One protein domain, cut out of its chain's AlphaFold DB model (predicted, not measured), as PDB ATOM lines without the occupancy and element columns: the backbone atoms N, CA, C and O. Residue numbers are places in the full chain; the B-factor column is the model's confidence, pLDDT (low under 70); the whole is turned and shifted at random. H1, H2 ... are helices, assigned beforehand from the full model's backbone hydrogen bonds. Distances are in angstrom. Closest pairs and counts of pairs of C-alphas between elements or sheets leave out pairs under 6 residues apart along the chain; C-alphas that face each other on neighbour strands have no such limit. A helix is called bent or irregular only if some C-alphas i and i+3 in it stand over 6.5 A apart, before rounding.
ATOM      1  N   LEU A  62     429.185 391.105 474.208       94.44
ATOM      2  CA  LEU A  62     430.268 390.315 473.629       94.44
ATOM      3  C   LEU A  62     431.497 391.219 473.390       94.44
ATOM      4  O   LEU A  62     431.367 392.248 472.713       94.44
ATOM      5  N   PRO A  63     432.692 390.872 473.909       95.31
ATOM      6  CA  PRO A  63     433.884 391.684 473.701       95.31
ATOM      7  C   PRO A  63     434.179 391.892 472.210       95.31
ATOM      8  O   PRO A  63     434.167 390.939 471.430       95.31
ATOM      9  N   LYS A  64     434.483 393.133 471.799       94.31
ATOM     10  CA  LYS A  64     434.719 393.479 470.379       94.31
ATOM     11  C   LYS A  64     435.770 392.578 469.722       94.31
ATOM     12  O   LYS A  64     435.554 392.084 468.622       94.31
ATOM     13  N   ASP A  65     436.838 392.277 470.456       94.31
ATOM     14  CA  ASP A  65     437.973 391.492 469.965       94.31
ATOM     15  C   ASP A  65     437.864 389.986 470.289       94.31
ATOM     16  O   ASP A  65     438.852 389.259 470.179       94.31
ATOM     17  N   HIS A  66     436.680 389.482 470.670       96.31
ATOM     18  CA  HIS A  66     436.475 388.080 471.081       96.31
ATOM     19  C   HIS A  66     437.019 387.056 470.074       96.31
ATOM     20  O   HIS A  66     437.476 385.991 470.476       96.31
ATOM     21  N   GLN A  67     437.045 387.374 468.775       97.69
ATOM     22  CA  GLN A  67     437.603 386.491 467.747       97.69
ATOM     23  C   GLN A  67     439.075 386.126 467.999       97.69
ATOM     24  O   GLN A  67     439.509 385.036 467.630       97.69
ATOM     25  N   VAL A  68     439.856 387.008 468.632       97.81
ATOM     26  CA  VAL A  68     441.239 386.707 469.029       97.81
ATOM     27  C   VAL A  68     441.252 385.640 470.126       97.81
ATOM     28  O   VAL A  68     442.003 384.674 470.013       97.81
ATOM     29  N   ALA A  69     440.391 385.771 471.139       97.69
ATOM     30  CA  ALA A  69     440.250 384.787 472.213       97.69
ATOM     31  C   ALA A  69     439.734 383.438 471.689       97.69
ATOM     32  O   ALA A  69     440.306 382.400 472.009       97.69
ATOM     33  N   VAL A  70     438.732 383.448 470.804       98.00
ATOM     34  CA  VAL A  70     438.221 382.239 470.135       98.00
ATOM     35  C   VAL A  70     439.343 381.522 469.379       98.00
ATOM     36  O   VAL A  70     439.505 380.315 469.535       98.00
ATOM     37  N   LYS A  71     440.182 382.248 468.626       97.62
ATOM     38  CA  LYS A  71     441.338 381.655 467.928       97.62
ATOM     39  C   LYS A  71     442.363 381.053 468.893       97.62
ATOM     40  O   LYS A  71     442.952 380.023 468.574       97.62
ATOM     41  N   ILE A  72     442.602 381.683 470.044       97.44
ATOM     42  CA  ILE A  72     443.496 381.149 471.085       97.44
ATOM     43  C   ILE A  72     442.917 379.847 471.650       97.44
ATOM     44  O   ILE A  72     443.619 378.836 471.669       97.44
ATOM     45  N   ALA A  73     441.635 379.843 472.022       97.12
ATOM     46  CA  ALA A  73     440.936 378.665 472.530       97.12
ATOM     47  C   ALA A  73     440.940 377.516 471.506       97.12
ATOM     48  O   ALA A  73     441.300 376.393 471.838       97.12
ATOM     49  N   GLN A  74     440.654 377.788 470.230       96.69
ATOM     50  CA  GLN A  74     440.704 376.775 469.168       96.69
ATOM     51  C   GLN A  74     442.103 376.173 468.988       96.69
ATOM     52  O   GLN A  74     442.234 374.960 468.836       96.69
ATOM     53  N   LYS A  75     443.159 376.996 469.029       95.75
ATOM     54  CA  LYS A  75     444.545 376.502 468.971       95.75
ATOM     55  C   LYS A  75     444.882 375.625 470.175       95.75
ATOM     56  O   LYS A  75     445.563 374.615 470.013       95.75
ATOM     57  N   LEU A  76     444.406 375.994 471.365       95.00
ATOM     58  CA  LEU A  76     444.586 375.184 472.565       95.00
ATOM     59  C   LEU A  76     443.837 373.850 472.453       95.00
ATOM     60  O   LEU A  76     444.446 372.811 472.686       95.00
ATOM     61  N   ALA A  77     442.575 373.861 472.018       94.19
ATOM     62  CA  ALA A  77     441.797 372.648 471.765       94.19
ATOM     63  C   ALA A  77     442.518 371.704 470.793       94.19
ATOM     64  O   ALA A  77     442.663 370.521 471.080       94.19
ATOM     65  N   GLN A  78     443.043 372.235 469.682       94.25
ATOM     66  CA  GLN A  78     443.830 371.459 468.718       94.25
ATOM     67  C   GLN A  78     445.083 370.850 469.357       94.25
ATOM     68  O   GLN A  78     445.345 369.665 469.176       94.25
ATOM     69  N   LYS A  79     445.835 371.638 470.139       92.75
ATOM     70  CA  LYS A  79     447.035 371.165 470.848       92.75
ATOM     71  C   LYS A  79     446.714 370.041 471.838       92.75
ATOM     72  O   LYS A  79     447.509 369.119 471.979       92.75
ATOM     73  N   LEU A  80     445.573 370.132 472.516       89.81
ATOM     74  CA  LEU A  80     445.111 369.154 473.501       89.81
ATOM     75  C   LEU A  80     444.288 368.012 472.880       89.81
ATOM     76  O   LEU A  80     443.794 367.158 473.607       89.81
ATOM     77  N   ASN A  81     444.129 367.987 471.551       90.56
ATOM     78  CA  ASN A  81     443.293 367.023 470.833       90.56
ATOM     79  C   ASN A  81     441.831 366.967 471.342       90.56
ATOM     80  O   ASN A  81     441.196 365.912 471.363       90.56
ATOM     81  N   ILE A  82     441.287 368.115 471.754       89.88
ATOM     82  CA  ILE A  82     439.898 368.260 472.198       89.88
ATOM     83  C   ILE A  82     439.059 368.714 471.003       89.88
ATOM     84  O   ILE A  82     439.290 369.772 470.416       89.88
ATOM     85  N   GLN A  83     438.059 367.917 470.634       90.38
ATOM     86  CA  GLN A  83     437.114 368.283 469.581       90.38
ATOM     87  C   GLN A  83     436.044 369.224 470.141       90.38
ATOM     88  O   GLN A  83     435.241 368.816 470.980       90.38
ATOM     89  N   VAL A  84     436.031 370.468 469.656       91.88
ATOM     90  CA  VAL A  84     435.077 371.510 470.064       91.88
ATOM     91  C   VAL A  84     434.588 372.304 468.860       91.88
ATOM     92  O   VAL A  84     435.329 372.508 467.891       91.88
ATOM     93  N   LYS A  85     433.352 372.797 468.929       93.44
ATOM     94  CA  LYS A  85     432.866 373.840 468.019       93.44
ATOM     95  C   LYS A  85     433.130 375.201 468.667       93.44
ATOM     96  O   LYS A  85     432.941 375.311 469.869       93.44
ATOM     97  N   PRO A  86     433.551 376.244 467.928       93.75
ATOM     98  CA  PRO A  86     433.725 377.592 468.478       93.75
ATOM     99  C   PRO A  86     432.367 378.270 468.729       93.75
ATOM    100  O   PRO A  86     432.040 379.290 468.128       93.75
ATOM    101  N   ASP A  87     431.558 377.651 469.578       94.38
ATOM    102  CA  ASP A  87     430.205 378.037 469.937       94.38
ATOM    103  C   ASP A  87     430.124 378.083 471.459       94.38
ATOM    104  O   ASP A  87     430.444 377.114 472.139       94.38
ATOM    105  N   ILE A  88     429.686 379.212 472.006       92.38
ATOM    106  CA  ILE A  88     429.548 379.379 473.452       92.38
ATOM    107  C   ILE A  88     428.498 378.434 474.058       92.38
ATOM    108  O   ILE A  88     428.567 378.131 475.245       92.38
ATOM    109  N   ASN A  89     427.557 377.912 473.266       93.19
ATOM    110  CA  ASN A  89     426.617 376.891 473.732       93.19
ATOM    111  C   ASN A  89     427.302 375.524 473.952       93.19
ATOM    112  O   ASN A  89     426.806 374.715 474.736       93.19
ATOM    113  N   ASP A  90     428.453 375.268 473.318       93.94
ATOM    114  CA  ASP A  90     429.245 374.049 473.513       93.94
ATOM    115  C   ASP A  90     429.999 374.121 474.853       93.94
ATOM    116  O   ASP A  90     430.936 374.903 475.028       93.94
ATOM    117  N   ALA A  91     429.598 373.285 475.815       91.00
ATOM    118  CA  ALA A  91     430.211 373.239 477.143       91.00
ATOM    119  C   ALA A  91     431.715 372.933 477.093       91.00
ATOM    120  O   ALA A  91     432.484 373.523 477.850       91.00
ATOM    121  N   LYS A  92     432.157 372.081 476.158       91.69
ATOM    122  CA  LYS A  92     433.586 371.775 475.998       91.69
ATOM    123  C   LYS A  92     434.350 372.976 475.460       91.69
ATOM    124  O   LYS A  92     435.496 373.201 475.836       91.69
ATOM    125  N   PHE A  93     433.729 373.775 474.597       95.94
ATOM    126  CA  PHE A  93     434.351 375.008 474.128       95.94
ATOM    127  C   PHE A  93     434.522 376.023 475.259       95.94
ATOM    128  O   PHE A  93     435.596 376.616 475.377       95.94
ATOM    129  N   ARG A  94     433.509 376.186 476.121       95.62
ATOM    130  CA  ARG A  94     433.612 377.045 477.314       95.62
ATOM    131  C   ARG A  94     434.718 376.576 478.260       95.62
ATOM    132  O   ARG A  94     435.539 377.385 478.682       95.62
ATOM    133  N   GLU A  95     434.824 375.270 478.487       94.44
ATOM    134  CA  GLU A  95     435.909 374.686 479.280       94.44
ATOM    135  C   GLU A  95     437.293 375.019 478.689       94.44
ATOM    136  O   GLU A  95     438.180 375.485 479.406       94.44
ATOM    137  N   VAL A  96     437.473 374.894 477.368       96.31
ATOM    138  CA  VAL A  96     438.729 375.278 476.698       96.31
ATOM    139  C   VAL A  96     439.007 376.783 476.804       96.31
ATOM    140  O   VAL A  96     440.166 377.189 476.934       96.31
ATOM    141  N   VAL A  97     437.975 377.631 476.768       97.56
ATOM    142  CA  VAL A  97     438.122 379.074 477.017       97.56
ATOM    143  C   VAL A  97     438.687 379.319 478.417       97.56
ATOM    144  O   VAL A  97     439.638 380.095 478.550       97.56
ATOM    145  N   TYR A  98     438.185 378.625 479.440       97.12
ATOM    146  CA  TYR A  98     438.729 378.724 480.794       97.12
ATOM    147  C   TYR A  98     440.160 378.188 480.881       97.12
ATOM    148  O   TYR A  98     441.028 378.869 481.421       97.12
ATOM    149  N   MET A  99     440.465 377.045 480.256       95.88
ATOM    150  CA  MET A  99     441.838 376.522 480.169       95.88
ATOM    151  C   MET A  99     442.819 377.535 479.558       95.88
ATOM    152  O   MET A  99     443.957 377.655 480.014       95.88
ATOM    153  N   ALA A 100     442.394 378.263 478.520       96.31
ATOM    154  CA  ALA A 100     443.205 379.298 477.888       96.31
ATOM    155  C   ALA A 100     443.381 380.523 478.798       96.31
ATOM    156  O   ALA A 100     444.481 381.066 478.890       96.31
ATOM    157  N   ALA A 101     442.327 380.929 479.511       96.81
ATOM    158  CA  ALA A 101     442.369 382.029 480.473       96.81
ATOM    159  C   ALA A 101     443.235 381.726 481.706       96.81
ATOM    160  O   ALA A 101     443.794 382.639 482.308       96.81
ATOM    161  N   LEU A 102     443.398 380.446 482.045       95.31
ATOM    162  CA  LEU A 102     444.304 379.982 483.091       95.31
ATOM    163  C   LEU A 102     445.765 379.921 482.630       95.31
ATOM    164  O   LEU A 102     446.636 379.810 483.481       95.31
ATOM    165  N   ASN A 103     446.085 380.006 481.334       91.44
ATOM    166  CA  ASN A 103     447.454 379.845 480.820       91.44
ATOM    167  C   ASN A 103     447.894 381.004 479.909       91.44
ATOM    168  O   ASN A 103     448.096 380.859 478.703       91.44
ATOM    169  N   LEU A 104     448.031 382.181 480.522       91.62
ATOM    170  CA  LEU A 104     448.287 383.452 479.844       91.62
ATOM    171  C   LEU A 104     449.773 383.793 479.637       91.62
ATOM    172  O   LEU A 104     450.071 384.708 478.868       91.62
ATOM    173  N   GLU A 105     450.707 383.097 480.297       87.69
ATOM    174  CA  GLU A 105     452.131 383.487 480.371       87.69
ATOM    175  C   GLU A 105     452.815 383.582 478.999       87.69
ATOM    176  O   GLU A 105     453.744 384.365 478.811       87.69
ATOM    177  N   HIS A 106     452.337 382.815 478.020       89.06
ATOM    178  CA  HIS A 106     452.894 382.778 476.665       89.06
ATOM    179  C   HIS A 106     452.227 383.759 475.688       89.06
ATOM    180  O   HIS A 106     452.621 383.836 474.524       89.06
ATOM    181  N   LEU A 107     451.187 384.472 476.125       94.00
ATOM    182  CA  LEU A 107     450.413 385.384 475.288       94.00
ATOM    183  C   LEU A 107     450.966 386.810 475.359       94.00
ATOM    184  O   LEU A 107     451.496 387.244 476.379       94.00
ATOM    185  N   THR A 108     450.782 387.582 474.285       95.56
ATOM    186  CA  THR A 108     451.091 389.021 474.311       95.56
ATOM    187  C   THR A 108     450.126 389.767 475.243       95.56
ATOM    188  O   THR A 108     448.988 389.324 475.407       95.56
ATOM    189  N   PRO A 109     450.485 390.944 475.795       94.44
ATOM    190  CA  PRO A 109     449.589 391.697 476.685       94.44
ATOM    191  C   PRO A 109     448.198 391.975 476.092       94.44
ATOM    192  O   PRO A 109     447.185 391.915 476.789       94.44
ATOM    193  N   TYR A 110     448.125 392.229 474.781       95.50
ATOM    194  CA  TYR A 110     446.854 392.385 474.072       95.50
ATOM    195  C   TYR A 110     446.039 391.084 474.058       95.50
ATOM    196  O   TYR A 110     444.853 391.092 474.381       95.50
ATOM    197  N   GLN A 111     446.675 389.954 473.740       96.88
ATOM    198  CA  GLN A 111     446.026 388.643 473.762       96.88
ATOM    199  C   GLN A 111     445.563 388.258 475.169       96.88
ATOM    200  O   GLN A 111     444.448 387.765 475.306       96.88
ATOM    201  N   GLN A 112     446.367 388.529 476.203       95.50
ATOM    202  CA  GLN A 112     445.995 388.293 477.600       95.50
ATOM    203  C   GLN A 112     444.725 389.060 477.964       95.50
ATOM    204  O   GLN A 112     443.748 388.465 478.412       95.50
ATOM    205  N   LYS A 113     444.698 390.374 477.695       95.25
ATOM    206  CA  LYS A 113     443.530 391.226 477.952       95.25
ATOM    207  C   LYS A 113     442.278 390.694 477.253       95.25
ATOM    208  O   LYS A 113     441.215 390.624 477.867       95.25
ATOM    209  N   THR A 114     442.401 390.317 475.985       96.81
ATOM    210  CA  THR A 114     441.271 389.822 475.195       96.81
ATOM    211  C   THR A 114     440.795 388.449 475.663       96.81
ATOM    212  O   THR A 114     439.589 388.226 475.751       96.81
ATOM    213  N   MET A 115     441.716 387.551 476.021       97.44
ATOM    214  CA  MET A 115     441.395 386.226 476.555       97.44
ATOM    215  C   MET A 115     440.660 386.332 477.895       97.44
ATOM    216  O   MET A 115     439.608 385.725 478.063       97.44
ATOM    217  N   VAL A 116     441.151 387.173 478.808       96.06
ATOM    218  CA  VAL A 116     440.512 387.433 480.108       96.06
ATOM    219  C   VAL A 116     439.124 388.044 479.931       96.06
ATOM    220  O   VAL A 116     438.170 387.587 480.554       96.06
ATOM    221  N   ALA A 117     438.983 389.054 479.067       96.38
ATOM    222  CA  ALA A 117     437.687 389.682 478.812       96.38
ATOM    223  C   ALA A 117     436.667 388.686 478.241       96.38
ATOM    224  O   ALA A 117     435.496 388.723 478.614       96.38
ATOM    225  N   TYR A 118     437.107 387.789 477.355       97.75
ATOM    226  CA  TYR A 118     436.238 386.760 476.800       97.75
ATOM    227  C   TYR A 118     435.883 385.679 477.824       97.75
ATOM    228  O   TYR A 118     434.726 385.291 477.893       97.75
ATOM    229  N   ALA A 119     436.826 385.250 478.664       97.06
ATOM    230  CA  ALA A 119     436.554 384.277 479.718       97.06
ATOM    231  C   ALA A 119     435.515 384.786 480.727       97.06
ATOM    232  O   ALA A 119     434.560 384.073 481.002       97.06
ATOM    233  N   LYS A 120     435.618 386.048 481.171       95.31
ATOM    234  CA  LYS A 120     434.600 386.681 482.035       95.31
ATOM    235  C   LYS A 120     433.232 386.795 481.357       95.31
ATOM    236  O   LYS A 120     432.202 386.725 482.010       95.31
ATOM    237  N   TYR A 121     433.204 386.990 480.038       95.94
ATOM    238  CA  TYR A 121     431.950 386.967 479.281       95.94
ATOM    239  C   TYR A 121     431.335 385.559 479.237       95.94
ATOM    240  O   TYR A 121     430.123 385.425 479.395       95.94
ATOM    241  N   VAL A 122     432.155 384.522 479.032       95.94
ATOM    242  CA  VAL A 122     431.708 383.119 479.033       95.94
ATOM    243  C   VAL A 122     431.182 382.702 480.407       95.94
ATOM    244  O   VAL A 122     430.123 382.085 480.481       95.94
ATOM    245  N   ASP A 123     431.857 383.124 481.464       94.62
ATOM    246  CA  ASP A 123     431.463 382.915 482.857       94.62
ATOM    247  C   ASP A 123     430.076 383.515 483.174       94.62
ATOM    248  O   ASP A 123     429.124 382.811 483.524       94.62
ATOM    249  N   VAL A 124     429.876 384.800 482.863       93.31
ATOM    250  CA  VAL A 124     428.558 385.455 482.975       93.31
ATOM    251  C   VAL A 124     427.484 384.761 482.131       93.31
ATOM    252  O   VAL A 124     426.311 384.700 482.512       93.31
ATOM    253  N   TYR A 125     427.857 384.249 480.959       93.44
ATOM    254  CA  TYR A 125     426.933 383.524 480.099       93.44
ATOM    255  C   TYR A 125     426.455 382.210 480.751       93.44
ATOM    256  O   TYR A 125     425.268 381.887 480.650       93.44
ATOM    257  N   GLU A 126     427.325 381.479 481.457       93.06
ATOM    258  CA  GLU A 126     426.964 380.236 482.156       93.06
ATOM    259  C   GLU A 126     425.982 380.456 483.313       93.06
ATOM    260  O   GLU A 126     425.125 379.604 483.568       93.06
ATOM    261  N   ASN A 127     426.032 381.622 483.959       94.25
ATOM    262  CA  ASN A 127     425.201 381.932 485.124       94.25
ATOM    263  C   ASN A 127     423.700 381.866 484.862       94.25
ATOM    264  O   ASN A 127     422.944 381.448 485.740       94.25
ATOM    265  N   LYS A 128     423.250 382.214 483.651       91.94
ATOM    266  CA  LYS A 128     421.827 382.110 483.273       91.94
ATOM    267  C   LYS A 128     421.336 380.667 483.399       91.94
ATOM    268  O   LYS A 128     420.268 380.404 483.954       91.94
ATOM    269  N   TRP A 129     422.156 379.726 482.951       92.44
ATOM    270  CA  TRP A 129     421.848 378.306 482.993       92.44
ATOM    271  C   TRP A 129     421.981 377.717 484.396       92.44
ATOM    272  O   TRP A 129     421.118 376.946 484.818       92.44
ATOM    273  N   LYS A 130     423.016 378.121 485.146       95.44
ATOM    274  CA  LYS A 130     423.173 377.743 486.560       95.44
ATOM    275  C   LYS A 130     421.964 378.208 487.370       95.44
ATOM    276  O   LYS A 130     421.345 377.404 488.061       95.44
ATOM    277  N   ASN A 131     421.537 379.459 487.205       96.88
ATOM    278  CA  ASN A 131     420.349 379.992 487.869       96.88
ATOM    279  C   ASN A 131     419.061 379.274 487.464       96.88
ATOM    280  O   ASN A 131     418.213 379.032 488.324       96.88
ATOM    281  N   GLN A 132     418.894 378.915 486.188       96.62
ATOM    282  CA  GLN A 132     417.757 378.096 485.768       96.62
ATOM    283  C   GLN A 132     417.750 376.754 486.510       96.62
ATOM    284  O   GLN A 132     416.727 376.378 487.084       96.62
ATOM    285  N   ARG A 133     418.895 376.066 486.564       97.19
ATOM    286  CA  ARG A 133     419.006 374.781 487.256       97.19
ATOM    287  C   ARG A 133     418.767 374.912 488.763       97.19
ATOM    288  O   ARG A 133     418.041 374.100 489.331       97.19
ATOM    289  N   ILE A 134     419.283 375.967 489.395       97.69
ATOM    290  CA  ILE A 134     419.009 376.282 490.806       97.69
ATOM    291  C   ILE A 134     417.504 376.471 491.029       97.69
ATOM    292  O   ILE A 134     416.971 375.898 491.972       97.69
ATOM    293  N   ARG A 135     416.789 377.199 490.154       97.50
ATOM    294  CA  ARG A 135     415.326 377.377 490.268       97.50
ATOM    295  C   ARG A 135     414.572 376.049 490.184       97.50
ATOM    296  O   ARG A 135     413.622 375.831 490.936       97.50
ATOM    297  N   GLU A 136     414.978 375.159 489.280       97.62
ATOM    298  CA  GLU A 136     414.376 373.827 489.138       97.62
ATOM    299  C   GLU A 136     414.570 372.976 490.399       97.62
ATOM    300  O   GLU A 136     413.614 372.378 490.902       97.62
ATOM    301  N   LEU A 137     415.794 372.948 490.925       96.75
ATOM    302  CA  LEU A 137     416.153 372.194 492.123       96.75
ATOM    303  C   LEU A 137     415.512 372.786 493.382       96.75
ATOM    304  O   LEU A 137     414.932 372.050 494.178       96.75
ATOM    305  N   GLU A 138     415.516 374.112 493.529       95.62
ATOM    306  CA  GLU A 138     414.829 374.805 494.618       95.62
ATOM    307  C   GLU A 138     413.332 374.485 494.602       95.62
ATOM    308  O   GLU A 138     412.753 374.202 495.651       95.62
ATOM    309  N   LYS A 139     412.690 374.467 493.426       95.75
ATOM    310  CA  LYS A 139     411.282 374.071 493.310       95.75
ATOM    311  C   LYS A 139     411.065 372.645 493.816       95.75
ATOM    312  O   LYS A 139     410.128 372.419 494.576       95.75
ATOM    313  N   LYS A 140     411.915 371.688 493.428       95.44
ATOM    314  CA  LYS A 140     411.826 370.302 493.925       95.44
ATOM    315  C   LYS A 140     412.010 370.228 495.438       95.44
ATOM    316  O   LYS A 140     411.243 369.524 496.098       95.44
ATOM    317  N   TRP A 141     412.965 370.985 495.982       91.06
ATOM    318  CA  TRP A 141     413.222 371.070 497.420       91.06
ATOM    319  C   TRP A 141     412.013 371.635 498.174       91.06
ATOM    320  O   TRP A 141     411.503 370.989 499.086       91.06
ATOM    321  N   ARG A 142     411.458 372.763 497.708       90.50
ATOM    322  CA  ARG A 142     410.236 373.381 498.259       90.50
ATOM    323  C   ARG A 142     408.988 372.499 498.138       90.50
ATOM    324  O   ARG A 142     408.001 372.757 498.810       90.50
ATOM    325  N   LEU A 143     409.000 371.492 497.269       93.62
ATOM    326  CA  LEU A 143     407.918 370.512 497.135       93.62
ATOM    327  C   LEU A 143     408.199 369.207 497.897       93.62
ATOM    328  O   LEU A 143     407.367 368.306 497.870       93.62
ATOM    329  N   GLY A 144     409.364 369.067 498.541       90.81
ATOM    330  CA  GLY A 144     409.768 367.841 499.236       90.81
ATOM    331  C   GLY A 144     410.042 366.659 498.298       90.81
ATOM    332  O   GLY A 144     409.989 365.510 498.726       90.81
ATOM    333  N   THR A 145     410.308 366.935 497.017       95.38
ATOM    334  CA  THR A 145     410.503 365.929 495.949       95.38
ATOM    335  C   THR A 145     411.948 365.823 495.470       95.38
ATOM    336  O   THR A 145     412.242 365.019 494.588       95.38
ATOM    337  N   ILE A 146     412.845 366.643 496.020       94.56
ATOM    338  CA  ILE A 146     414.270 366.602 495.697       94.56
ATOM    339  C   ILE A 146     414.892 365.297 496.202       94.56
ATOM    340  O   ILE A 146     414.617 364.848 497.315       94.56
ATOM    341  N   THR A 147     415.723 364.676 495.373       93.75
ATOM    342  CA  THR A 147     416.522 363.513 495.782       93.75
ATOM    343  C   THR A 147     417.796 363.952 496.521       93.75
ATOM    344  O   THR A 147     418.241 365.083 496.325       93.75
ATOM    345  N   PRO A 148     418.443 363.082 497.323       89.00
ATOM    346  CA  PRO A 148     419.722 363.415 497.964       89.00
ATOM    347  C   PRO A 148     420.803 363.861 496.968       89.00
ATOM    348  O   PRO A 148     421.573 364.775 497.239       89.00
ATOM    349  N   ASP A 149     420.818 363.247 495.786       88.75
ATOM    350  CA  ASP A 149     421.746 363.575 494.705       88.75
ATOM    351  C   ASP A 149     421.512 364.976 494.130       88.75
ATOM    352  O   ASP A 149     422.460 365.707 493.856       88.75
ATOM    353  N   GLU A 150     420.247 365.349 493.961       94.00
ATOM    354  CA  GLU A 150     419.841 366.671 493.489       94.00
ATOM    355  C   GLU A 150     420.045 367.755 494.549       94.00
ATOM    356  O   GLU A 150     420.335 368.901 494.216       94.00
ATOM    357  N   GLU A 151     419.902 367.410 495.826       90.56
ATOM    358  CA  GLU A 151     420.223 368.310 496.930       90.56
ATOM    359  C   GLU A 151     421.727 368.604 496.972       90.56
ATOM    360  O   GLU A 151     422.133 369.756 497.131       90.56
ATOM    361  N   GLU A 152     422.560 367.586 496.756       88.44
ATOM    362  CA  GLU A 152     424.005 367.757 496.646       88.44
ATOM    363  C   GLU A 152     424.387 368.598 495.414       88.44
ATOM    364  O   GLU A 152     425.216 369.507 495.507       88.44
ATOM    365  N   GLU A 153     423.749 368.337 494.266       93.12
ATOM    366  CA  GLU A 153     423.903 369.137 493.045       93.12
ATOM    367  C   GLU A 153     423.547 370.605 493.307       93.12
ATOM    368  O   GLU A 153     424.327 371.495 492.967       93.12
ATOM    369  N   LEU A 154     422.411 370.861 493.968       94.00
ATOM    370  CA  LEU A 154     421.984 372.206 494.338       94.00
ATOM    371  C   LEU A 154     423.081 372.905 495.143       94.00
ATOM    372  O   LEU A 154     423.501 373.992 494.759       94.00
ATOM    373  N   GLN A 155     423.609 372.271 496.193       90.19
ATOM    374  CA  GLN A 155     424.684 372.843 497.014       90.19
ATOM    375  C   GLN A 155     425.952 373.170 496.208       90.19
ATOM    376  O   GLN A 155     426.601 374.187 496.474       90.19
ATOM    377  N   GLY A 156     426.296 372.332 495.226       92.31
ATOM    378  CA  GLY A 156     427.412 372.559 494.305       92.31
ATOM    379  C   GLY A 156     427.184 373.698 493.316       92.31
ATOM    380  O   GLY A 156     428.149 374.321 492.884       92.31
TER     381      GLY A 156
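Overview. This is residues 62 to 156 of the 347 residues of the protein "Putative amidase domain-containing protein" of Thermoflavimicrobium dichotomicum (UniProt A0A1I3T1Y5). One long helix, H3, makes the length of the domain, with H1 and H2 packed on the part of it near its first residues and the short H4 folded back on the part near its last residues. H1 crosses H3 and H2 nearly at right angles, and between the two groups a stretch of H3 runs bare of other helices, which gives the shape of a rod with a larger head at one end and a small hook at the other. The printed part has 95 residues with four named helices, H1, H2, H3 and H4 in that order, and no named strand; the class is all helix. It is loose, with a radius of gyration of the C-alphas of 16.7 A, and elongated, with spans of 52 by 27 by 22 A.

Along the chain. The longest helix, H3, holds residues 109 to 142 and is 48.5 A from first to last C-alpha; C-alpha 109 is at (449.589, 391.697, 476.685), and C-alpha 142 is at (410.236, 373.381, 498.259). H3 is neither bent nor irregular, but only just: C-alphas 125 and 128 are 6.2 A apart. H1 holds residues 66 to 79, 19.9 A long, and begins with C-alpha 66 at (436.475, 388.080, 471.081). H2 holds residues 91 to 101, 15.4 A long. H4 holds residues 148 to 156, 12.5 A long, and ends with C-alpha 156 at (427.412, 372.559, 494.305).

Arrangement. H3 is the hub, touching the three other helices, and the helix packing is mostly crossed. H1 touches H3 about perpendicular, at 85 degrees, with residues 66 to 72 of H1 and 111 to 118 of H3 alone; the closest C-alphas, of Ala 69 and Met 115, are 4.7 A apart. H2 and H3 form a helical hairpin, touching at a steep tilt of 42 degrees, opposite ways; H3 takes part with residues 112 to 122 alone, and the closest C-alphas, of Ala 101 and Val 116, are 5.7 A apart. H1 touches H2 about perpendicular, at 82 degrees, with the closest C-alphas, of Ala 73 and Val 97, 5.3 A apart. H3 and H4 form a second helical hairpin, touching at a shallow tilt of 34.6 degrees, only just short of steep, opposite ways; H3 takes part with residues 134 to 141 alone, and the closest C-alphas, of Ile 134 and Leu 154, are 6.2 A apart. H4 is apart from H1 and from H2. In H1, H2 and H4 every O i to N i+4 pair is within hydrogen-bond range; in H3, 28 of 30 are.

Size, cuts and confidence. The two C-alphas farthest apart, of Thr 108 and Gly 144, are 52.7 A from each other. The link from H1 to H2, 11 residues, is long; that from H2 to H3 is short, and that from H3 to H4 is tight. The printed part has no cut. Its mean pLDDT is 94.4, and no printed residue is under 70.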